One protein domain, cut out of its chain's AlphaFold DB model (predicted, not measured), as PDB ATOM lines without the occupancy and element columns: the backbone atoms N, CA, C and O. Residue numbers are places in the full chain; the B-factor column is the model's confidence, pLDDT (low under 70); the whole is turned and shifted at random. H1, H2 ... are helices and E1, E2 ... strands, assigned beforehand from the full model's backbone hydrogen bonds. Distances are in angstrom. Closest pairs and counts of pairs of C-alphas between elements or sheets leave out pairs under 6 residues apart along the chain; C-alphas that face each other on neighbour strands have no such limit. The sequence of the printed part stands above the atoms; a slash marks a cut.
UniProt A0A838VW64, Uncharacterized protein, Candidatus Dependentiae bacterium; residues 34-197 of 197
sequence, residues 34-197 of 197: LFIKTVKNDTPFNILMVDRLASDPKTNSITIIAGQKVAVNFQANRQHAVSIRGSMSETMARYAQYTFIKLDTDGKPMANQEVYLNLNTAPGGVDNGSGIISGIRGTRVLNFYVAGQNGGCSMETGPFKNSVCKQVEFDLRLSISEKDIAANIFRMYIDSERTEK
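What this domain is: This is residues 34 to 197 of the 197 residues of an uncharacterized protein of Candidatus Dependentiae bacterium (UniProt A0A838VW64). Two strongly twisted sheets lie face to face as an elongated sandwich, six strands in E3 E2 E5 E6 E7 E8 and four in E4 E1 E9 E10, their strands running nearly in line. H1 crosses the larger sheet over E6 and E7, on the face turned away from the smaller sheet; H2 lies in the turn between E9 and E10 towards one end of the sandwich, and the long loop of residues 124 to 139 lies at the opposite end. The printed part has 164 residues, with named elements in the order E1 E2 E3 E4 H1 E5 E6 E7 E8 E9 H2 E10. The larger sheet, in the order E3 E2 E5 E6 E7 E8, is antiparallel throughout, and the smaller, in the order E4 E1 E9 E10, is mixed. The class is mostly strand, and the whole is compact, with a radius of gyration of the C-alphas of 15.7 A and spans of 50 by 32 by 29 A.

How they stand to each other: In the larger sheet, E5, residues 98 to 103, E6, residues 109 to 123, E7, residues 140 to 148, and E8, residues 153 to 159, form a meander, each strand the antiparallel neighbour of the one before. Within hydrogen-bond range are N 100 and O 115, 2.8 A, in the hairpin E5 and E6; N 116 and O 147, 2.8 A, in the hairpin E6 and E7; and N 144 and O 156, 2.8 A, in the hairpin E7 and E8. E2, residues 47 to 51, is the antiparallel neighbour of E5, with N 48 and O 101 at 2.8 A. The edge strand E3, residues 61 to 64, makes a hairpin with E2, with N 64 and O 47 at 2.8 A. E6 bends by 81 degrees at residue 112. H1, residues 88 to 95, is on this sheet at a height over the sheet of 8.0 A. It lies over E6 and, only just, over E7, where 3 of its C-alphas fall; on the local plane it runs across the strands, at 83 degrees to E6. The closest C-alphas of H1 and E7 are those of Ser 89 and Ala 147, 5.1 A apart. In the smaller sheet, E1, residues 34 to 41, and E9, residues 167 to 176, are parallel, with N 37 and O 170 at 2.8 A. E4, residues 69 to 75, is antiparallel to E1, with N 70 and O 39 at 2.9 A; E10, residues 188 to 196, is antiparallel to E9, with N 173 and O 191 at 2.9 A. The two sheets form a sandwich, two sheets face to face: the parts that face each other are 9.3 A centre to centre, and their best planes are 13 degrees apart. E8 and E10 are near each other, with 7 pairs of C-alphas within 10 A. H2, residues 178 to 182, is on neither sheet and is apart from H1. In H1 and H2 every O i to N i+4 pair is within hydrogen-bond range.

Where its parts are: E6 is the longest strand, 35.8 A from first to last C-alpha, ending at C-alpha 123 at (29.119, -38.074, -89.092). E9 measures 29.2 A, E7 26.5 A and E10 25.5 A. E1 begins at C-alpha 34 at (28.876, -53.204, -87.962), and E10 ends at C-alpha 196 at (32.249, -53.772, -96.738).

The domain as a whole: The two C-alphas farthest apart are those of Asp 106 and Arg 137, 50.2 A. The printed part has no cut. The links E4 to H1 and E6 to E7 are long; in the second, residues 126 to 127 pair antiparallel with residues 133 to 134. The mean pLDDT of the printed part is 86.7, with residues 55 to 59, 77 to 79, 130 and 162 to 164 under 70.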
ATOM      1  N   LEU A  34      27.511 -52.740 -88.203       88.69
ATOM      2  CA  LEU A  34      28.876 -53.204 -87.962       88.69
ATOM      3  C   LEU A  34      28.818 -54.565 -87.263       88.69
ATOM      4  O   LEU A  34      28.044 -54.732 -86.319       88.69
ATOM      5  N   PHE A  35      29.631 -55.517 -87.708       90.75
ATOM      6  CA  PHE A  35      29.702 -56.865 -87.147       90.75
ATOM      7  C   PHE A  35      31.143 -57.281 -86.909       90.75
ATOM      8  O   PHE A  35      31.959 -57.205 -87.819       90.75
ATOM      9  N   ILE A  36      31.435 -57.828 -85.735       92.62
ATOM     10  CA  ILE A  36      32.632 -58.635 -85.520       92.62
ATOM     11  C   ILE A  36      32.283 -60.053 -85.964       92.62
ATOM     12  O   ILE A  36      31.428 -60.710 -85.372       92.62
ATOM     13  N   LYS A  37      32.897 -60.520 -87.048       94.06
ATOM     14  CA  LYS A  37      32.637 -61.848 -87.608       94.06
ATOM     15  C   LYS A  37      33.466 -62.888 -86.898       94.06
ATOM     16  O   LYS A  37      32.905 -63.837 -86.345       94.06
ATOM     17  N   THR A  38      34.777 -62.687 -86.883       95.88
ATOM     18  CA  THR A  38      35.709 -63.598 -86.234       95.88
ATOM     19  C   THR A  38      36.684 -62.864 -85.334       95.88
ATOM     20  O   THR A  38      36.961 -61.678 -85.510       95.88
ATOM     21  N   VAL A  39      37.202 -63.595 -84.354       97.06
ATOM     22  CA  VAL A  39      38.276 -63.130 -83.482       97.06
ATOM     23  C   VAL A  39      39.325 -64.225 -83.408       97.06
ATOM     24  O   VAL A  39      39.018 -65.364 -83.054       97.06
ATOM     25  N   LYS A  40      40.562 -63.890 -83.765       97.94
ATOM     26  CA  LYS A  40      41.732 -64.751 -83.623       97.94
ATOM     27  C   LYS A  40      42.536 -64.311 -82.406       97.94
ATOM     28  O   LYS A  40      42.974 -63.166 -82.354       97.94
ATOM     29  N   ASN A  41      42.733 -65.204 -81.446       98.00
ATOM     30  CA  ASN A  41      43.540 -64.948 -80.262       98.00
ATOM     31  C   ASN A  41      44.962 -65.490 -80.456       98.00
ATOM     32  O   ASN A  41      45.218 -66.654 -80.176       98.00
ATOM     33  N   ASP A  42      45.888 -64.648 -80.912       97.44
ATOM     34  CA  ASP A  42      47.315 -64.992 -81.013       97.44
ATOM     35  C   ASP A  42      48.092 -64.649 -79.726       97.44
ATOM     36  O   ASP A  42      49.321 -64.660 -79.712       97.44
ATOM     37  N   THR A  43      47.399 -64.322 -78.631       95.38
ATOM     38  CA  THR A  43      48.036 -64.138 -77.322       95.38
ATOM     39  C   THR A  43      48.317 -65.500 -76.667       95.38
ATOM     40  O   THR A  43      47.649 -66.488 -76.989       95.38
ATOM     41  N   PRO A  44      49.252 -65.583 -75.700       95.56
ATOM     42  CA  PRO A  44      49.480 -66.810 -74.934       95.56
ATOM     43  C   PRO A  44      48.428 -67.043 -73.833       95.56
ATOM     44  O   PRO A  44      48.594 -67.941 -73.012       95.56
ATOM     45  N   PHE A  45      47.376 -66.221 -73.760       95.44
ATOM     46  CA  PHE A  45      46.387 -66.252 -72.686       95.44
ATOM     47  C   PHE A  45      45.002 -66.584 -73.230       95.44
ATOM     48  O   PHE A  45      44.655 -66.218 -74.352       95.44
ATOM     49  N   ASN A  46      44.172 -67.218 -72.407       97.56
ATOM     50  CA  ASN A  46      42.743 -67.272 -72.686       97.56
ATOM     51  C   ASN A  46      42.143 -65.886 -72.432       97.56
ATOM     52  O   ASN A  46      42.481 -65.226 -71.447       97.56
ATOM     53  N   ILE A  47      41.259 -65.453 -73.326       97.44
ATOM     54  CA  ILE A  47      40.653 -64.123 -73.282       97.44
ATOM     55  C   ILE A  47      39.143 -64.270 -73.164       97.44
ATOM     56  O   ILE A  47      38.526 -64.982 -73.948       97.44
ATOM     57  N   LEU A  48      38.535 -63.566 -72.215       96.06
ATOM     58  CA  LEU A  48      37.091 -63.378 -72.169       96.06
ATOM     59  C   LEU A  48      36.741 -62.098 -72.921       96.06
ATOM     60  O   LEU A  48      37.134 -61.009 -72.510       96.06
ATOM     61  N   MET A  49      36.005 -62.224 -74.017       94.38
ATOM     62  CA  MET A  49      35.400 -61.087 -74.700       94.38
ATOM     63  C   MET A  49      33.994 -60.871 -74.145       94.38
ATOM     64  O   MET A  49      33.216 -61.818 -74.091       94.38
ATOM     65  N   VAL A  50      33.661 -59.642 -73.762       91.81
ATOM     66  CA  VAL A  50      32.366 -59.257 -73.187       91.81
ATOM     67  C   VAL A  50      31.764 -58.110 -73.998       91.81
ATOM     68  O   VAL A  50      32.413 -57.079 -74.148       91.81
ATOM     69  N   ASP A  51      30.533 -58.252 -74.489       89.69
ATOM     70  CA  ASP A  51      29.681 -57.164 -74.978       89.69
ATOM     71  C   ASP A  51      28.993 -56.472 -73.793       89.69
ATOM     72  O   ASP A  51      28.070 -56.990 -73.166       89.69
ATOM     73  N   ARG A  52      29.451 -55.267 -73.476       86.44
ATOM     74  CA  ARG A  52      28.989 -54.463 -72.341       86.44
ATOM     75  C   ARG A  52      27.642 -53.794 -72.570       86.44
ATOM     76  O   ARG A  52      27.065 -53.271 -71.619       86.44
ATOM     77  N   LEU A  53      27.179 -53.739 -73.817       79.75
ATOM     78  CA  LEU A  53      25.945 -53.052 -74.200       79.75
ATOM     79  C   LEU A  53      24.807 -54.035 -74.497       79.75
ATOM     80  O   LEU A  53      23.659 -53.611 -74.676       79.75
ATOM     81  N   ALA A  54      25.106 -55.337 -74.527       76.81
ATOM     82  CA  ALA A  54      24.116 -56.395 -74.621       76.81
ATOM     83  C   ALA A  54      23.197 -56.402 -73.387       76.81
ATOM     84  O   ALA A  54      23.636 -56.298 -72.243       76.81
ATOM     85  N   SER A  55      21.893 -56.538 -73.627       67.44
ATOM     86  CA  SER A  55      20.873 -56.556 -72.572       67.44
ATOM     87  C   SER A  55      20.775 -57.886 -71.824       67.44
ATOM     88  O   SER A  55      20.198 -57.915 -70.742       67.44
ATOM     89  N   ASP A  56      21.296 -58.975 -72.396       66.50
ATOM     90  CA  ASP A  56      21.275 -60.309 -71.792       66.50
ATOM     91  C   ASP A  56      22.688 -60.736 -71.349       66.50
ATOM     92  O   ASP A  56      23.530 -61.034 -72.198       66.50
ATOM     93  N   PRO A  57      22.950 -60.831 -70.035       56.78
ATOM     94  CA  PRO A  57      24.240 -61.243 -69.493       56.78
ATOM     95  C   PRO A  57      24.674 -62.679 -69.818       56.78
ATOM     96  O   PRO A  57      25.829 -63.016 -69.598       56.78
ATOM     97  N   LYS A  58      23.780 -63.562 -70.283       54.53
ATOM     98  CA  LYS A  58      24.144 -64.958 -70.597       54.53
ATOM     99  C   LYS A  58      24.725 -65.132 -71.995       54.53
ATOM    100  O   LYS A  58      25.434 -66.099 -72.245       54.53
ATOM    101  N   THR A  59      24.419 -64.208 -72.898       65.00
ATOM    102  CA  THR A  59      24.910 -64.193 -74.283       65.00
ATOM    103  C   THR A  59      25.929 -63.079 -74.519       65.00
ATOM    104  O   THR A  59      26.436 -62.923 -75.627       65.00
ATOM    105  N   ASN A  60      26.262 -62.319 -73.471       79.62
ATOM    106  CA  ASN A  60      27.122 -61.148 -73.556       79.62
ATOM    107  C   ASN A  60      28.619 -61.458 -73.533       79.62
ATOM    108  O   ASN A  60      29.403 -60.519 -73.511       79.62
ATOM    109  N   SER A  61      29.044 -62.719 -73.456       88.62
ATOM    110  CA  SER A  61      30.467 -63.025 -73.382       88.62
ATOM    111  C   SER A  61      30.838 -64.354 -74.017       88.62
ATOM    112  O   SER A  61      30.029 -65.275 -74.122       88.62
ATOM    113  N   ILE A  62      32.084 -64.432 -74.474       91.94
ATOM    114  CA  ILE A  62      32.676 -65.629 -75.059       91.94
ATOM    115  C   ILE A  62      34.129 -65.751 -74.618       91.94
ATOM    116  O   ILE A  62      34.893 -64.783 -74.655       91.94
ATOM    117  N   THR A  63      34.519 -66.960 -74.227       95.12
ATOM    118  CA  THR A  63      35.923 -67.296 -73.998       95.12
ATOM    119  C   THR A  63      36.584 -67.673 -75.316       95.12
ATOM    120  O   THR A  63      36.119 -68.554 -76.036       95.12
ATOM    121  N   ILE A  64      37.704 -67.024 -75.606       96.06
ATOM    122  CA  ILE A  64      38.531 -67.235 -76.784       96.06
ATOM    123  C   ILE A  64      39.846 -67.840 -76.310       96.06
ATOM    124  O   ILE A  64      40.682 -67.164 -75.705       96.06
ATOM    125  N   ILE A  65      40.017 -69.135 -76.554       96.88
ATOM    126  CA  ILE A  65      41.197 -69.877 -76.107       96.88
ATOM    127  C   ILE A  65      42.444 -69.387 -76.853       96.88
ATOM    128  O   ILE A  65      42.366 -68.991 -78.020       96.88
ATOM    129  N   ALA A  66      43.591 -69.401 -76.173       97.00
ATOM    130  CA  ALA A  66      44.882 -69.062 -76.768       97.00
ATOM    131  C   ALA A  66      45.132 -69.861 -78.063       97.00
ATOM    132  O   ALA A  66      44.891 -71.067 -78.130       97.00
ATOM    133  N   GLY A  67      45.593 -69.176 -79.109       95.81
ATOM    134  CA  GLY A  67      45.854 -69.739 -80.436       95.81
ATOM    135  C   GLY A  67      44.611 -70.033 -81.285       95.81
ATOM    136  O   GLY A  67      44.754 -70.447 -82.437       95.81
ATOM    137  N   GLN A  68      43.394 -69.840 -80.766       96.88
ATOM    138  CA  GLN A  68      42.170 -70.175 -81.495       96.88
ATOM    139  C   GLN A  68      41.583 -68.995 -82.269       96.88
ATOM    140  O   GLN A  68      41.683 -67.829 -81.881       96.88
ATOM    141  N   LYS A  69      40.901 -69.331 -83.369       96.62
ATOM    142  CA  LYS A  69      40.005 -68.434 -84.097       96.62
ATOM    143  C   LYS A  69      38.567 -68.867 -83.844       96.62
ATOM    144  O   LYS A  69      38.220 -70.016 -84.099       96.62
ATOM    145  N   VAL A  70      37.736 -67.939 -83.385       94.56
ATOM    146  CA  VAL A  70      36.313 -68.176 -83.122       94.56
ATOM    147  C   VAL A  70      35.449 -67.322 -84.039       94.56
ATOM    148  O   VAL A  70      35.806 -66.190 -84.372       94.56
ATOM    149  N   ALA A  71      34.303 -67.862 -84.451       92.75
ATOM    150  CA  ALA A  71      33.252 -67.095 -85.106       92.75
ATOM    151  C   ALA A  71      32.281 -66.582 -84.038       92.75
ATOM    152  O   ALA A  71      31.752 -67.377 -83.267       92.75
ATOM    153  N   VAL A  72      32.056 -65.269 -83.997       86.12
ATOM    154  CA  VAL A  72      31.219 -64.624 -82.970       86.12
ATOM    155  C   VAL A  72      29.980 -63.949 -83.547       86.12
ATOM    156  O   VAL A  72      28.943 -63.940 -82.896       86.12
ATOM    157  N   ASN A  73      30.045 -63.438 -84.785       83.50
ATOM    158  CA  ASN A  73      28.947 -62.705 -85.437       83.50
ATOM    159  C   ASN A  73      28.279 -61.656 -84.523       83.50
ATOM    160  O   ASN A  73      27.067 -61.448 -84.583       83.50
ATOM    161  N   PHE A  74      29.062 -60.986 -83.680       86.00
ATOM    162  CA  PHE A  74      28.538 -59.965 -82.789       86.00
ATOM    163  C   PHE A  74      28.254 -58.704 -83.576       86.00
ATOM    164  O   PHE A  74      29.152 -58.073 -84.131       86.00
ATOM    165  N   GLN A  75      26.984 -58.335 -83.626       84.62
ATOM    166  CA  GLN A  75      26.589 -57.045 -84.147       84.62
ATOM    167  C   GLN A  75      26.930 -55.979 -83.112       84.62
ATOM    168  O   GLN A  75      26.508 -56.086 -81.959       84.62
ATOM    169  N   ALA A  76      27.617 -54.919 -83.533       77.06
ATOM    170  CA  ALA A  76      27.769 -53.717 -82.732       77.06
ATOM    171  C   ALA A  76      26.418 -52.981 -82.703       77.06
ATOM    172  O   ALA A  76      26.185 -52.000 -83.416       77.06
ATOM    173  N   ASN A  77      25.465 -53.542 -81.963       63.72
ATOM    174  CA  ASN A  77      24.152 -52.965 -81.731       63.72
ATOM    175  C   ASN A  77      24.304 -51.779 -80.786       63.72
ATOM    176  O   ASN A  77      25.069 -51.851 -79.831       63.72
ATOM    177  N   ARG A  78      23.559 -50.693 -81.037       61.84
ATOM    178  CA  ARG A  78      23.599 -49.478 -80.202       61.84
ATOM    179  C   ARG A  78      25.013 -48.893 -80.107       61.84
ATOM    180  O   ARG A  78      25.501 -48.644 -79.017       61.84
ATOM    181  N   GLN A  79      25.657 -48.668 -81.250       67.00
ATOM    182  CA  GLN A  79      26.976 -48.033 -81.343       67.00
ATOM    183  C   GLN A  79      26.972 -46.692 -80.601       67.00
ATOM    184  O   GLN A  79      26.509 -45.678 -81.130       67.00
ATOM    185  N   HIS A  80      27.454 -46.682 -79.359       70.31
ATOM    186  CA  HIS A  80      27.623 -45.445 -78.618       70.31
ATOM    187  C   HIS A  80      28.736 -44.669 -79.304       70.31
ATOM    188  O   HIS A  80      29.875 -45.129 -79.358       70.31
ATOM    189  N   ALA A  81      28.399 -43.503 -79.855       76.38
ATOM    190  CA  ALA A  81      29.405 -42.598 -80.376       76.38
ATOM    191  C   ALA A  81      30.324 -42.195 -79.220       76.38
ATOM    192  O   ALA A  81      29.898 -41.508 -78.289       76.38
ATOM    193  N   VAL A  82      31.573 -42.654 -79.269       80.38
ATOM    194  CA  VAL A  82      32.575 -42.298 -78.272       80.38
ATOM    195  C   VAL A  82      33.289 -41.037 -78.731       80.38
ATOM    196  O   VAL A  82      33.813 -40.970 -79.844       80.38
ATOM    197  N   SER A  83      33.304 -40.040 -77.850       81.19
ATOM    198  CA  SER A  83      34.136 -38.853 -77.993       81.19
ATOM    199  C   SER A  83      35.270 -38.937 -76.981       81.19
ATOM    200  O   SER A  83      35.017 -38.965 -75.776       81.19
ATOM    201  N   ILE A  84      36.507 -39.014 -77.468       83.31
ATOM    202  CA  ILE A  84      37.692 -39.105 -76.613       83.31
ATOM    203  C   ILE A  84      38.032 -37.704 -76.122       83.31
ATOM    204  O   ILE A  84      38.566 -36.900 -76.877       83.31
ATOM    205  N   ARG A  85      37.710 -37.406 -74.861       80.00
ATOM    206  CA  ARG A  85      38.090 -36.156 -74.191       80.00
ATOM    207  C   ARG A  85      38.994 -36.491 -73.011       80.00
ATOM    208  O   ARG A  85      38.533 -37.069 -72.033       80.00
ATOM    209  N   GLY A  86      40.271 -36.129 -73.103       84.25
ATOM    210  CA  GLY A  86      41.269 -36.496 -72.096       84.25
ATOM    211  C   GLY A  86      41.811 -37.912 -72.308       84.25
ATOM    212  O   GLY A  86      42.187 -38.268 -73.424       84.25
ATOM    213  N   SER A  87      41.889 -38.715 -71.241       88.44
ATOM    214  CA  SER A  87      42.468 -40.063 -71.305       88.44
ATOM    215  C   SER A  87      41.599 -41.019 -72.128       88.44
ATOM    216  O   SER A  87      40.421 -41.250 -71.825       88.44
ATOM    217  N   MET A  88      42.196 -41.619 -73.161       89.19
ATOM    218  CA  MET A  88      41.528 -42.613 -74.002       89.19
ATOM    219  C   MET A  88      41.156 -43.861 -73.198       89.19
ATOM    220  O   MET A  88      40.023 -44.327 -73.302       89.19
ATOM    221  N   SER A  89      42.053 -44.354 -72.343       91.00
ATOM    222  CA  SER A  89      41.790 -45.514 -71.486       91.00
ATOM    223  C   SER A  89      40.620 -45.273 -70.532       91.00
ATOM    224  O   SER A  89      39.745 -46.125 -70.433       91.00
ATOM    225  N   GLU A  90      40.538 -44.104 -69.887       90.56
ATOM    226  CA  GLU A  90      39.419 -43.776 -68.985       90.56
ATOM    227  C   GLU A  90      38.093 -43.640 -69.738       90.56
ATOM    228  O   GLU A  90      37.053 -44.120 -69.283       90.56
ATOM    229  N   THR A  91      38.128 -43.001 -70.911       90.56
ATOM    230  CA  THR A  91      36.944 -42.838 -71.759       90.56
ATOM    231  C   THR A  91      36.430 -44.203 -72.219       90.56
ATOM    232  O   THR A  91      35.245 -44.511 -72.093       90.56
ATOM    233  N   MET A  92      37.324 -45.063 -72.698       92.19
ATOM    234  CA  MET A  92      36.981 -46.395 -73.190       92.19
ATOM    235  C   MET A  92      36.557 -47.336 -72.058       92.19
ATOM    236  O   MET A  92      35.587 -48.077 -72.215       92.19
ATOM    237  N   ALA A  93      37.162 -47.234 -70.875       90.12
ATOM    238  CA  ALA A  93      36.704 -47.955 -69.692       90.12
ATOM    239  C   ALA A  93      35.235 -47.650 -69.359       90.12
ATOM    240  O   ALA A  93      34.534 -48.517 -68.845       90.12
ATOM    241  N   ARG A  94      34.716 -46.465 -69.710       88.06
ATOM    242  CA  ARG A  94      33.303 -46.098 -69.502       88.06
ATOM    243  C   ARG A  94      32.394 -46.455 -70.674       88.06
ATOM    244  O   ARG A  94      31.284 -46.920 -70.438       88.06
ATOM    245  N   TYR A  95      32.841 -46.222 -71.906       88.06
ATOM    246  CA  TYR A  95      31.954 -46.193 -73.077       88.06
ATOM    247  C   TYR A  95      32.241 -47.261 -74.137       88.06
ATOM    248  O   TYR A  95      31.554 -47.310 -75.160       88.06
ATOM    249  N   ALA A  96      33.254 -48.104 -73.944       90.81
ATOM    250  CA  ALA A  96      33.531 -49.176 -74.885       90.81
ATOM    251  C   ALA A  96      32.378 -50.173 -74.961       90.81
ATOM    252  O   ALA A  96      31.735 -50.481 -73.956       90.81
ATOM    253  N   GLN A  97      32.150 -50.688 -76.166       90.56
ATOM    254  CA  GLN A  97      31.153 -51.724 -76.374       90.56
ATOM    255  C   GLN A  97      31.686 -53.085 -75.947       90.56
ATOM    256  O   GLN A  97      30.972 -53.837 -75.299       90.56
ATOM    257  N   TYR A  98      32.941 -53.385 -76.271       92.62
ATOM    258  CA  TYR A  98      33.548 -54.668 -75.958       92.62
ATOM    259  C   TYR A  98      34.692 -54.506 -74.961       92.62
ATOM    260  O   TYR A  98      35.456 -53.541 -75.034       92.62
ATOM    261  N   THR A  99      34.832 -55.474 -74.058       93.75
ATOM    262  CA  THR A  99      36.028 -55.647 -73.228       93.75
ATOM    263  C   THR A  99      36.625 -57.018 -73.476       93.75
ATOM    264  O   THR A  99      35.913 -58.015 -73.476       93.75
ATOM    265  N   PHE A 100      37.939 -57.063 -73.638       95.38
ATOM    266  CA  PHE A 100      38.751 -58.266 -73.643       95.38
ATOM    267  C   PHE A 100      39.494 -58.348 -72.311       95.38
ATOM    268  O   PHE A 100      40.278 -57.455 -71.985       95.38
ATOM    269  N   ILE A 101      39.234 -59.399 -71.540       95.94
ATOM    270  CA  ILE A 101      39.792 -59.609 -70.203       95.94
ATOM    271  C   ILE A 101      40.687 -60.841 -70.231       95.94
ATOM    272  O   ILE A 101      40.280 -61.893 -70.726       95.94
ATOM    273  N   LYS A 102      41.896 -60.735 -69.678       96.06
ATOM    274  CA  LYS A 102      42.753 -61.904 -69.449       96.06
ATOM    275  C   LYS A 102      42.087 -62.861 -68.457       96.06
ATOM    276  O   LYS A 102      41.619 -62.426 -67.406       96.06
ATOM    277  N   LEU A 103      42.087 -64.155 -68.761       96.69
ATOM    278  CA  LEU A 103      41.693 -65.198 -67.817       96.69
ATOM    279  C   LEU A 103      42.923 -65.802 -67.126       96.69
ATOM    280  O   LEU A 103      43.987 -65.928 -67.739       96.69
ATOM    281  N   ASP A 104      42.770 -66.176 -65.858       95.38
ATOM    282  CA  ASP A 104      43.754 -66.985 -65.141       95.38
ATOM    283  C   ASP A 104      43.679 -68.474 -65.544       95.38
ATOM    284  O   ASP A 104      42.915 -68.871 -66.430       95.38
ATOM    285  N   THR A 105      44.502 -69.312 -64.908       93.19
ATOM    286  CA  THR A 105      44.555 -70.760 -65.173       93.19
ATOM    287  C   THR A 105      43.266 -71.491 -64.813       93.19
ATOM    288  O   THR A 105      42.991 -72.541 -65.390       93.19
ATOM    289  N   ASP A 106      42.463 -70.929 -63.909       94.25
ATOM    290  CA  ASP A 106      41.174 -71.477 -63.491       94.25
ATOM    291  C   ASP A 106      40.023 -70.957 -64.372       94.25
ATOM    292  O   ASP A 106      38.855 -71.277 -64.140       94.25
ATOM    293  N   GLY A 107      40.334 -70.133 -65.380       92.81
ATOM    294  CA  GLY A 107      39.356 -69.518 -66.270       92.81
ATOM    295  C   GLY A 107      38.633 -68.315 -65.662       92.81
ATOM    296  O   GLY A 107      37.592 -67.914 -66.185       92.81
ATOM    297  N   LYS A 108      39.146 -67.725 -64.576       95.50
ATOM    298  CA  LYS A 108      38.538 -66.555 -63.932       95.50
ATOM    299  C   LYS A 108      39.089 -65.246 -64.509       95.50
ATOM    300  O   LYS A 108      40.285 -65.156 -64.791       95.50
ATOM    301  N   PRO A 109      38.244 -64.209 -64.667       95.00
ATOM    302  CA  PRO A 109      38.684 -62.886 -65.102       95.00
ATOM    303  C   PRO A 109      39.723 -62.277 -64.156       95.00
ATOM    304  O   PRO A 109      39.478 -62.139 -62.958       95.00
ATOM    305  N   MET A 110      40.871 -61.872 -64.699       95.19
ATOM    306  CA  MET A 110      41.904 -61.177 -63.938       95.19
ATOM    307  C   MET A 110      41.580 -59.686 -63.824       95.19
ATOM    308  O   MET A 110      41.448 -58.982 -64.827       95.19
ATOM    309  N   ALA A 111      41.509 -59.190 -62.589       91.56
ATOM    310  CA  ALA A 111      41.278 -57.775 -62.325       91.56
ATOM    311  C   ALA A 111      42.372 -56.897 -62.955       91.56
ATOM    312  O   ALA A 111      43.560 -57.225 -62.910       91.56
ATOM    313  N   ASN A 112      41.965 -55.754 -63.507       89.62
ATOM    314  CA  ASN A 112      42.845 -54.749 -64.116       89.62
ATOM    315  C   ASN A 112      43.684 -55.248 -65.314       89.62
ATOM    316  O   ASN A 112      44.693 -54.639 -65.676       89.62
ATOM    317  N   GLN A 113      43.292 -56.363 -65.935       93.88
ATOM    318  CA  GLN A 113      43.913 -56.911 -67.145       93.88
ATOM    319  C   GLN A 113      42.907 -56.842 -68.299       93.88
ATOM    320  O   GLN A 113      42.466 -57.861 -68.836       93.88
ATOM    321  N   GLU A 114      42.506 -55.614 -68.634       93.88
ATOM    322  CA  GLU A 114      41.419 -55.328 -69.568       93.88
ATOM    323  C   GLU A 114      41.886 -54.465 -70.740       93.88
ATOM    324  O   GLU A 114      42.636 -53.495 -70.572       93.88
ATOM    325  N   VAL A 115      41.375 -54.796 -71.924       95.62
ATOM    326  CA  VAL A 115      41.457 -53.971 -73.130       95.62
ATOM    327  C   VAL A 115      40.059 -53.720 -73.660       95.62
ATOM    328  O   VAL A 115      39.238 -54.624 -73.781       95.62
ATOM    329  N   TYR A 116      39.791 -52.472 -73.992       94.81
ATOM    330  CA  TYR A 116      38.496 -51.976 -74.409       94.81
ATOM    331  C   TYR A 116      38.471 -51.747 -75.915       94.81
ATOM    332  O   TYR A 116      39.428 -51.204 -76.464       94.81
ATOM    333  N   LEU A 117      37.362 -52.097 -76.563       93.94
ATOM    334  CA  LEU A 117      37.114 -51.861 -77.983       93.94
ATOM    335  C   LEU A 117      35.769 -51.158 -78.178       93.94
ATOM    336  O   LEU A 117      34.739 -51.545 -77.620       93.94
ATOM    337  N   ASN A 118      35.765 -50.133 -79.020       92.12
ATOM    338  CA  ASN A 118      34.553 -49.480 -79.488       92.12
ATOM    339  C   ASN A 118      34.576 -49.411 -81.014       92.12
ATOM    340  O   ASN A 118      35.580 -49.030 -81.619       92.12
ATOM    341  N   LEU A 119      33.448 -49.799 -81.604       89.44
ATOM    342  CA  LEU A 119      33.172 -49.732 -83.028       89.44
ATOM    343  C   LEU A 119      31.941 -48.859 -83.205       89.44
ATOM    344  O   LEU A 119      30.850 -49.232 -82.766       89.44
ATOM    345  N   ASN A 120      32.088 -47.708 -83.852       86.81
ATOM    346  CA  ASN A 120      30.944 -46.843 -84.097       86.81
ATOM    347  C   ASN A 120      31.012 -46.147 -85.450       86.81
ATOM    348  O   ASN A 120      32.078 -45.863 -85.989       86.81
ATOM    349  N   THR A 121      29.841 -45.817 -85.981       83.88
ATOM    350  CA  THR A 121      29.723 -44.877 -87.094       83.88
ATOM    351  C   THR A 121      29.512 -43.462 -86.565       83.88
ATOM    352  O   THR A 121      28.771 -43.244 -85.603       83.88
ATOM    353  N   ALA A 122      30.160 -42.476 -87.182       82.00
ATOM    354  CA  ALA A 122      30.015 -41.062 -86.842       82.00
ATOM    355  C   ALA A 122      29.780 -40.218 -88.106       82.00
ATOM    356  O   ALA A 122      30.119 -40.652 -89.213       82.00
ATOM    357  N   PRO A 123      29.148 -39.037 -87.996       80.56
ATOM    358  CA  PRO A 123      29.119 -38.074 -89.092       80.56
ATOM    359  C   PRO A 123      30.539 -37.643 -89.484       80.56
ATOM    360  O   PRO A 123      31.355 -37.346 -88.614       80.56
ATOM    361  N   GLY A 124      30.823 -37.587 -90.785       83.62
ATOM    362  CA  GLY A 124      32.073 -37.039 -91.308       83.62
ATOM    363  C   GLY A 124      32.125 -35.511 -91.206       83.62
ATOM    364  O   GLY A 124      31.089 -34.839 -91.164       83.62
ATOM    365  N   GLY A 125      33.335 -34.951 -91.181       81.88
ATOM    366  CA  GLY A 125      33.570 -33.509 -91.078       81.88
ATOM    367  C   GLY A 125      33.190 -32.920 -89.715       81.88
ATOM    368  O   GLY A 125      32.868 -31.732 -89.636       81.88
ATOM    369  N   VAL A 126      33.180 -33.750 -88.668       81.25
ATOM    370  CA  VAL A 126      32.908 -33.372 -87.275       81.25
ATOM    371  C   VAL A 126      34.095 -33.798 -86.410       81.25
ATOM    372  O   VAL A 126      34.663 -34.867 -86.625       81.25
ATOM    373  N   ASP A 127      34.470 -32.953 -85.451       78.88
ATOM    374  CA  ASP A 127      35.488 -33.267 -84.446       78.88
ATOM    375  C   ASP A 127      34.980 -34.376 -83.511       78.88
ATOM    376  O   ASP A 127      33.887 -34.280 -82.944       78.88
ATOM    377  N   ASN A 128      35.771 -35.435 -83.348       70.25
ATOM    378  CA  ASN A 128      35.458 -36.545 -82.447       70.25
ATOM    379  C   ASN A 128      35.844 -36.267 -80.975       70.25
ATOM    380  O   ASN A 128      35.732 -37.151 -80.126       70.25
ATOM    381  N   GLY A 129      36.269 -35.050 -80.641       73.38
ATOM    382  CA  GLY A 129      36.715 -34.623 -79.311       73.38
ATOM    383  C   GLY A 129      38.215 -34.787 -79.074       73.38
ATOM    384  O   GLY A 129      38.715 -34.235 -78.097       73.38
ATOM    385  N   SER A 130      38.926 -35.477 -79.975       68.62
ATOM    386  CA  SER A 130      40.393 -35.574 -79.954       68.62
ATOM    387  C   SER A 130      41.085 -34.408 -80.674       68.62
ATOM    388  O   SER A 130      42.310 -34.375 -80.744       68.62
ATOM    389  N   GLY A 131      40.315 -33.461 -81.228       72.69
ATOM    390  CA  GLY A 131      40.824 -32.394 -82.092       72.69
ATOM    391  C   GLY A 131      41.053 -32.845 -83.538       72.69
ATOM    392  O   GLY A 131      41.550 -32.070 -84.353       72.69
ATOM    393  N   ILE A 132      40.687 -34.088 -83.874       72.00
ATOM    394  CA  ILE A 132      40.778 -34.649 -85.222       72.00
ATOM    395  C   ILE A 132      39.399 -34.614 -85.875       72.00
ATOM    396  O   ILE A 132      38.418 -35.159 -85.363       72.00
ATOM    397  N   ILE A 133      39.345 -33.987 -87.050       78.56
ATOM    398  CA  ILE A 133      38.169 -33.965 -87.915       78.56
ATOM    399  C   ILE A 133      38.363 -35.012 -89.005       78.56
ATOM    400  O   ILE A 133      39.257 -34.891 -89.841       78.56
ATOM    401  N   SER A 134      37.490 -36.013 -89.024       79.50
ATOM    402  CA  SER A 134      37.592 -37.128 -89.964       79.50
ATOM    403  C   SER A 134      36.498 -37.091 -91.023       79.50
ATOM    404  O   SER A 134      35.327 -36.866 -90.719       79.50
ATOM    405  N   GLY A 135      36.857 -37.378 -92.277       79.88
ATOM    406  CA  GLY A 135      35.921 -37.388 -93.405       79.88
ATOM    407  C   GLY A 135      35.412 -35.997 -93.800       79.88
ATOM    408  O   GLY A 135      35.936 -34.973 -93.372       79.88
ATOM    409  N   ILE A 136      34.371 -35.959 -94.635       81.44
ATOM    410  CA  ILE A 136      33.802 -34.724 -95.193       81.44
ATOM    411  C   ILE A 136      32.374 -34.555 -94.669       81.44
ATOM    412  O   ILE A 136      31.652 -35.530 -94.458       81.44
ATOM    413  N   ARG A 137      31.941 -33.308 -94.457       83.31
ATOM    414  CA  ARG A 137      30.572 -33.016 -94.016       83.31
ATOM    415  C   ARG A 137      29.555 -33.650 -94.969       83.31
ATOM    416  O   ARG A 137      29.616 -33.448 -96.176       83.31
ATOM    417  N   GLY A 138      28.592 -34.376 -94.404       76.56
ATOM    418  CA  GLY A 138      27.564 -35.091 -95.167       76.56
ATOM    419  C   GLY A 138      27.911 -36.546 -95.488       76.56
ATOM    420  O   GLY A 138      27.050 -37.252 -96.005       76.56
ATOM    421  N   THR A 139      29.113 -37.018 -95.139       79.00
ATOM    422  CA  THR A 139      29.473 -38.442 -95.200       79.00
ATOM    423  C   THR A 139      29.372 -39.111 -93.825       79.00
ATOM    424  O   THR A 139      29.024 -38.485 -92.817       79.00
ATOM    425  N   ARG A 140      29.662 -40.415 -93.778       80.44
ATOM    426  CA  ARG A 140      29.848 -41.192 -92.550       80.44
ATOM    427  C   ARG A 140      31.291 -41.685 -92.485       80.44
ATOM    428  O   ARG A 140      31.870 -42.036 -93.513       80.44
ATOM    429  N   VAL A 141      31.835 -41.742 -91.277       84.31
ATOM    430  CA  VAL A 141      33.121 -42.379 -90.987       84.31
ATOM    431  C   VAL A 141      32.917 -43.531 -90.015       84.31
ATOM    432  O   VAL A 141      31.986 -43.521 -89.204       84.31
ATOM    433  N   LEU A 142      33.784 -44.525 -90.126       87.00
ATOM    434  CA  LEU A 142      33.974 -45.561 -89.130       87.00
ATOM    435  C   LEU A 142      35.000 -45.070 -88.118       87.00
ATOM    436  O   LEU A 142      36.065 -44.613 -88.522       87.00
ATOM    437  N   ASN A 143      34.700 -45.241 -86.839       87.50
ATOM    438  CA  ASN A 143      35.663 -45.152 -85.758       87.50
ATOM    439  C   ASN A 143      35.911 -46.546 -85.183       87.50
ATOM    440  O   ASN A 143      34.966 -47.276 -84.868       87.50
ATOM    441  N   PHE A 144      37.185 -46.863 -85.016       89.25
ATOM    442  CA  PHE A 144      37.692 -48.057 -84.371       89.25
ATOM    443  C   PHE A 144      38.656 -47.608 -83.274       89.25
ATOM    444  O   PHE A 144      39.722 -47.054 -83.546       89.25
ATOM    445  N   TYR A 145      38.256 -47.797 -82.021       91.19
ATOM    446  CA  TYR A 145      39.026 -47.358 -80.861       91.19
ATOM    447  C   TYR A 145      39.398 -48.551 -79.997       91.19
ATOM    448  O   TYR A 145      38.524 -49.325 -79.610       91.19
ATOM    449  N   VAL A 146      40.674 -48.647 -79.636       93.50
ATOM    450  CA  VAL A 146      41.213 -49.659 -78.726       93.50
ATOM    451  C   VAL A 146      42.002 -48.967 -77.632       93.50
ATOM    452  O   VAL A 146      42.814 -48.091 -77.926       93.50
ATOM    453  N   ALA A 147      41.791 -49.357 -76.380       93.69
ATOM    454  CA  ALA A 147      42.600 -48.869 -75.269       93.69
ATOM    455  C   ALA A 147      42.711 -49.906 -74.151       93.69
ATOM    456  O   ALA A 147      41.702 -50.458 -73.722       93.69
ATOM    457  N   GLY A 148      43.921 -50.145 -73.651       92.06
ATOM    458  CA  GLY A 148      44.160 -50.912 -72.427       92.06
ATOM    459  C   GLY A 148      44.266 -50.027 -71.187       92.06
ATOM    460  O   GLY A 148      44.617 -48.846 -71.277       92.06
ATOM    461  N   GLN A 149      44.016 -50.599 -70.006       83.56
ATOM    462  CA  GLN A 149      44.284 -49.904 -68.736       83.56
ATOM    463  C   GLN A 149      45.776 -49.571 -68.557       83.56
ATOM    464  O   GLN A 149      46.116 -48.487 -68.094       83.56
ATOM    465  N   ASN A 150      46.671 -50.466 -68.995       79.81
ATOM    466  CA  ASN A 150      48.131 -50.331 -68.861       79.81
ATOM    467  C   ASN A 150      48.802 -49.735 -70.122       79.81
ATOM    468  O   ASN A 150      49.958 -50.032 -70.463       79.81
ATOM    469  N   GLY A 151      48.059 -48.903 -70.853       74.88
ATOM    470  CA  GLY A 151      48.463 -48.354 -72.145       74.88
ATOM    471  C   GLY A 151      48.181 -49.304 -73.312       74.88
ATOM    472  O   GLY A 151      47.448 -50.279 -73.174       74.88
ATOM    473  N   GLY A 152      48.757 -48.998 -74.478       75.00
ATOM    474  CA  GLY A 152      48.327 -49.596 -75.744       75.00
ATOM    475  C   GLY A 152      47.003 -48.973 -76.163       75.00
ATOM    476  O   GLY A 152      45.934 -49.393 -75.727       75.00
ATOM    477  N   CYS A 153      47.089 -47.901 -76.940       83.56
ATOM    478  CA  CYS A 153      45.935 -47.202 -77.482       83.56
ATOM    479  C   CYS A 153      46.078 -47.172 -78.997       83.56
ATOM    480  O   CYS A 153      47.156 -46.865 -79.505       83.56
ATOM    481  N   SER A 154      45.003 -47.494 -79.702       85.12
ATOM    482  CA  SER A 154      44.934 -47.371 -81.150       85.12
ATOM    483  C   SER A 154      43.631 -46.699 -81.527       85.12
ATOM    484  O   SER A 154      42.569 -47.015 -80.988       85.12
ATOM    485  N   MET A 155      43.734 -45.755 -82.449       84.88
ATOM    486  CA  MET A 155      42.603 -45.057 -83.016       84.88
ATOM    487  C   MET A 155      42.727 -45.115 -84.526       84.88
ATOM    488  O   MET A 155      43.665 -44.564 -85.098       84.88
ATOM    489  N   GLU A 156      41.742 -45.731 -85.156       84.56
ATOM    490  CA  GLU A 156      41.560 -45.669 -86.592       84.56
ATOM    491  C   GLU A 156      40.214 -45.006 -86.877       84.56
ATOM    492  O   GLU A 156      39.162 -45.427 -86.390       84.56
ATOM    493  N   THR A 157      40.254 -43.951 -87.684       81.25
ATOM    494  CA  THR A 157      39.050 -43.354 -88.244       81.25
ATOM    495  C   THR A 157      39.201 -43.263 -89.750       81.25
ATOM    496  O   THR A 157      40.191 -42.733 -90.248       81.25
ATOM    497  N   GLY A 158      38.196 -43.729 -90.486       78.25
ATOM    498  CA  GLY A 158      38.243 -43.718 -91.941       78.25
ATOM    499  C   GLY A 158      36.867 -43.598 -92.585       78.25
ATOM    500  O   GLY A 158      35.863 -44.000 -91.991       78.25
ATOM    501  N   PRO A 159      36.786 -43.051 -93.809       79.25
ATOM    502  CA  PRO A 159      35.546 -43.081 -94.569       79.25
ATOM    503  C   PRO A 159      35.150 -44.527 -94.906       79.25
ATOM    504  O   PRO A 159      35.989 -45.431 -94.999       79.25
ATOM    505  N   PHE A 160      33.856 -44.746 -95.128       76.50
ATOM    506  CA  PHE A 160      33.400 -45.937 -95.846       76.50
ATOM    507  C   PHE A 160      33.814 -45.824 -97.317       76.50
ATOM    508  O   PHE A 160      33.773 -44.733 -97.888       76.50
ATOM    509  N   LYS A 161      34.230 -46.937 -97.929       70.25
ATOM    510  CA  LYS A 161      34.582 -46.998 -99.355       70.25
ATOM    511  C   LYS A 161      33.367 -46.690-100.227       70.25
ATOM    512  O   LYS A 161      33.525 -46.168-101.324       70.25
ATOM    513  N   ASN A 162      32.161 -46.984 -99.738       64.12
ATOM    514  CA  ASN A 162      30.912 -46.686-100.422       64.12
ATOM    515  C   ASN A 162      29.883 -46.080 -99.448       64.12
ATOM    516  O   ASN A 162      29.656 -46.584 -98.352       64.12
ATOM    517  N   SER A 163      29.225 -44.996 -99.863       61.03
ATOM    518  CA  SER A 163      28.161 -44.330 -99.099       61.03
ATOM    519  C   SER A 163      26.865 -45.146 -98.971       61.03
ATOM    520  O   SER A 163      25.961 -44.721 -98.257       61.03
ATOM    521  N   VAL A 164      26.761 -46.287 -99.663       68.38
ATOM    522  CA  VAL A 164      25.591 -47.189 -99.696       68.38
ATOM    523  C   VAL A 164      25.847 -48.503 -98.940       68.38
ATOM    524  O   VAL A 164      24.984 -49.378 -98.931       68.38
ATOM    525  N   CYS A 165      27.012 -48.667 -98.296       74.56
ATOM    526  CA  CYS A 165      27.306 -49.861 -97.501       74.56
ATOM    527  C   CYS A 165      26.195 -50.126 -96.486       74.56
ATOM    528  O   CYS A 165      25.868 -49.266 -95.663       74.56
ATOM    529  N   LYS A 166      25.628 -51.331 -96.541       82.38
ATOM    530  CA  LYS A 166      24.603 -51.770 -95.587       82.38
ATOM    531  C   LYS A 166      25.247 -52.423 -94.383       82.38
ATOM    532  O   LYS A 166      24.724 -52.315 -93.273       82.38
ATOM    533  N   GLN A 167      26.382 -53.080 -94.606       88.06
ATOM    534  CA  GLN A 167      27.051 -53.865 -93.591       88.06
ATOM    535  C   GLN A 167      28.569 -53.738 -93.697       88.06
ATOM    536  O   GLN A 167      29.142 -53.740 -94.785       88.06
ATOM    537  N   VAL A 168      29.224 -53.672 -92.543       89.25
ATOM    538  CA  VAL A 168      30.672 -53.794 -92.423       89.25
ATOM    539  C   VAL A 168      30.990 -54.920 -91.458       89.25
ATOM    540  O   VAL A 168      30.445 -54.998 -90.360       89.25
ATOM    541  N   GLU A 169      31.868 -55.803 -91.896       92.50
ATOM    542  CA  GLU A 169      32.322 -56.972 -91.168       92.50
ATOM    543  C   GLU A 169      33.791 -56.793 -90.777       92.50
ATOM    544  O   GLU A 169      34.603 -56.360 -91.594       92.50
ATOM    545  N   PHE A 170      34.111 -57.134 -89.533       93.19
ATOM    546  CA  PHE A 170      35.446 -57.070 -88.958       93.19
ATOM    547  C   PHE A 170      35.907 -58.464 -88.566       93.19
ATOM    548  O   PHE A 170      35.240 -59.150 -87.786       93.19
ATOM    549  N   ASP A 171      37.076 -58.839 -89.060       95.50
ATOM    550  CA  ASP A 171      37.848 -59.951 -88.532       95.50
ATOM    551  C   ASP A 171      38.964 -59.388 -87.658       95.50
ATOM    552  O   ASP A 171      39.800 -58.611 -88.117       95.50
ATOM    553  N   LEU A 172      38.940 -59.739 -86.373       95.88
ATOM    554  CA  LEU A 172      39.866 -59.202 -85.384       95.88
ATOM    555  C   LEU A 172      41.006 -60.176 -85.115       95.88
ATOM    556  O   LEU A 172      40.798 -61.388 -85.017       95.88
ATOM    557  N   ARG A 173      42.203 -59.634 -84.904       97.06
ATOM    558  CA  ARG A 173      43.373 -60.379 -84.449       97.06
ATOM    559  C   ARG A 173      43.909 -59.755 -83.168       97.06
ATOM    560  O   ARG A 173      44.323 -58.603 -83.164       97.06
ATOM    561  N   LEU A 174      43.906 -60.533 -82.093       96.25
ATOM    562  CA  LEU A 174      44.433 -60.151 -80.788       96.25
ATOM    563  C   LEU A 174      45.883 -60.620 -80.674       96.25
ATOM    564  O   LEU A 174      46.160 -61.794 -80.918       96.25
ATOM    565  N   SER A 175      46.799 -59.739 -80.285       95.19
ATOM    566  CA  SER A 175      48.209 -60.086 -80.075       95.19
ATOM    567  C   SER A 175      48.826 -59.298 -78.916       95.19
ATOM    568  O   SER A 175      48.316 -58.256 -78.514       95.19
ATOM    569  N   ILE A 176      49.916 -59.808 -78.342       93.44
ATOM    570  CA  ILE A 176      50.716 -59.127 -77.311       93.44
ATOM    571  C   ILE A 176      52.182 -59.264 -77.714       93.44
ATOM    572  O   ILE A 176      52.582 -60.303 -78.241       93.44
ATOM    573  N   SER A 177      52.985 -58.224 -77.484       93.25
ATOM    574  CA  SER A 177      54.416 -58.293 -77.779       93.25
ATOM    575  C   SER A 177      55.144 -59.232 -76.809       93.25
ATOM    576  O   SER A 177      54.829 -59.285 -75.620       93.25
ATOM    577  N   GLU A 178      56.177 -59.932 -77.282       93.12
ATOM    578  CA  GLU A 178      57.007 -60.796 -76.425       93.12
ATOM    579  C   GLU A 178      57.637 -60.027 -75.254       93.12
ATOM    580  O   GLU A 178      57.766 -60.555 -74.150       93.12
ATOM    581  N   LYS A 179      57.970 -58.748 -75.469       94.19
ATOM    582  CA  LYS A 179      58.500 -57.858 -74.428       94.19
ATOM    583  C   LYS A 179      57.474 -57.590 -73.329       94.19
ATOM    584  O   LYS A 179      57.824 -57.651 -72.155       94.19
ATOM    585  N   ASP A 180      56.223 -57.315 -73.700       92.88
ATOM    586  CA  ASP A 180      55.144 -57.087 -72.734       92.88
ATOM    587  C   ASP A 180      54.838 -58.378 -71.949       92.88
ATOM    588  O   ASP A 180      54.643 -58.324 -70.736       92.88
ATOM    589  N   ILE A 181      54.903 -59.550 -72.598       90.62
ATOM    590  CA  ILE A 181      54.774 -60.858 -71.926       90.62
ATOM    591  C   ILE A 181      55.892 -61.052 -70.894       90.62
ATOM    592  O   ILE A 181      55.606 -61.360 -69.738       90.62
ATOM    593  N   ALA A 182      57.151 -60.833 -71.285       92.12
ATOM    594  CA  ALA A 182      58.307 -60.984 -70.400       92.12
ATOM    595  C   ALA A 182      58.271 -60.014 -69.205       92.12
ATOM    596  O   ALA A 182      58.715 -60.357 -68.112       92.12
ATOM    597  N   ALA A 183      57.706 -58.821 -69.400       91.44
ATOM    598  CA  ALA A 183      57.516 -57.819 -68.353       91.44
ATOM    599  C   ALA A 183      56.229 -58.017 -67.526       91.44
ATOM    600  O   ALA A 183      55.954 -57.215 -66.636       91.44
ATOM    601  N   ASN A 184      55.431 -59.055 -67.813       88.12
ATOM    602  CA  ASN A 184      54.111 -59.289 -67.218       88.12
ATOM    603  C   ASN A 184      53.162 -58.075 -67.338       88.12
ATOM    604  O   ASN A 184      52.400 -57.754 -66.425       88.12
ATOM    605  N   ILE A 185      53.209 -57.390 -68.481       90.88
ATOM    606  CA  ILE A 185      52.337 -56.267 -68.821       90.88
ATOM    607  C   ILE A 185      51.254 -56.776 -69.772       90.88
ATOM    608  O   ILE A 185      51.538 -57.228 -70.878       90.88
ATOM    609  N   PHE A 186      49.985 -56.657 -69.385       91.94
ATOM    610  CA  PHE A 186      48.885 -56.934 -70.305       91.94
ATOM    611  C   PHE A 186      48.565 -55.702 -71.142       91.94
ATOM    612  O   PHE A 186      47.718 -54.873 -70.800       91.94
ATOM    613  N   ARG A 187      49.295 -55.591 -72.249       92.62
ATOM    614  CA  ARG A 187      49.071 -54.615 -73.309       92.62
ATOM    615  C   ARG A 187      48.773 -55.365 -74.599       92.62
ATOM    616  O   ARG A 187      49.679 -55.883 -75.243       92.62
ATOM    617  N   MET A 188      47.493 -55.446 -74.942       92.19
ATOM    618  CA  MET A 188      47.028 -56.176 -76.118       92.19
ATOM    619  C   MET A 188      46.807 -55.238 -77.301       92.19
ATOM    620  O   MET A 188      46.197 -54.177 -77.162       92.19
ATOM    621  N   TYR A 189      47.280 -55.666 -78.464       91.19
ATOM    622  CA  TYR A 189      47.016 -55.055 -79.755       91.19
ATOM    623  C   TYR A 189      45.849 -55.783 -80.417       91.19
ATOM    624  O   TYR A 189      45.741 -57.009 -80.336       91.19
ATOM    625  N   ILE A 190      44.968 -55.014 -81.049       93.19
ATOM    626  CA  ILE A 190      43.838 -55.533 -81.813       93.19
ATOM    627  C   ILE A 190      43.967 -54.980 -83.223       93.19
ATOM    628  O   ILE A 190      43.710 -53.797 -83.445       93.19
ATOM    629  N   ASP A 191      44.352 -55.846 -84.150       91.62
ATOM    630  CA  ASP A 191      44.314 -55.545 -85.575       91.62
ATOM    631  C   ASP A 191      42.942 -55.921 -86.131       91.62
ATOM    632  O   ASP A 191      42.279 -56.835 -85.624       91.62
ATOM    633  N   SER A 192      42.517 -55.235 -87.192       90.81
ATOM    634  CA  SER A 192      41.254 -55.537 -87.858       90.81
ATOM    635  C   SER A 192      41.407 -55.605 -89.371       90.81
ATOM    636  O   SER A 192      42.024 -54.735 -89.983       90.81
ATOM    637  N   GLU A 193      40.806 -56.625 -89.973       91.31
ATOM    638  CA  GLU A 193      40.532 -56.671 -91.404       91.31
ATOM    639  C   GLU A 193      39.053 -56.338 -91.633       91.31
ATOM    640  O   GLU A 193      38.163 -56.919 -91.009       91.31
ATOM    641  N   ARG A 194      38.795 -55.365 -92.513       89.44
ATOM    642  CA  ARG A 194      37.462 -54.813 -92.782       89.44
ATOM    643  C   ARG A 194      36.943 -55.244 -94.149       89.44
ATOM    644  O   ARG A 194      37.541 -54.908 -95.171       89.44
ATOM    645  N   THR A 195      35.755 -55.843 -94.167       89.62
ATOM    646  CA  THR A 195      34.982 -56.119 -95.388       89.62
ATOM    647  C   THR A 195      33.703 -55.284 -95.415       89.62
ATOM    648  O   THR A 195      32.936 -55.274 -94.459       89.62
ATOM    649  N   GLU A 196      33.450 -54.590 -96.523       87.81
ATOM    650  CA  GLU A 196      32.249 -53.772 -96.738       87.81
ATOM    651  C   GLU A 196      31.312 -54.440 -97.748       87.81
ATOM    652  O   GLU A 196      31.770 -54.877 -98.805       87.81
ATOM    653  N   LYS A 197      30.017 -54.508 -97.421       83.25
ATOM    654  CA  LYS A 197      28.958 -55.125 -98.233       83.25
ATOM    655  C   LYS A 197      27.799 -54.163 -98.496       83.25
ATOM    656  O   LYS A 197      27.419 -53.378 -97.586       83.25
TER     657      LYS A 197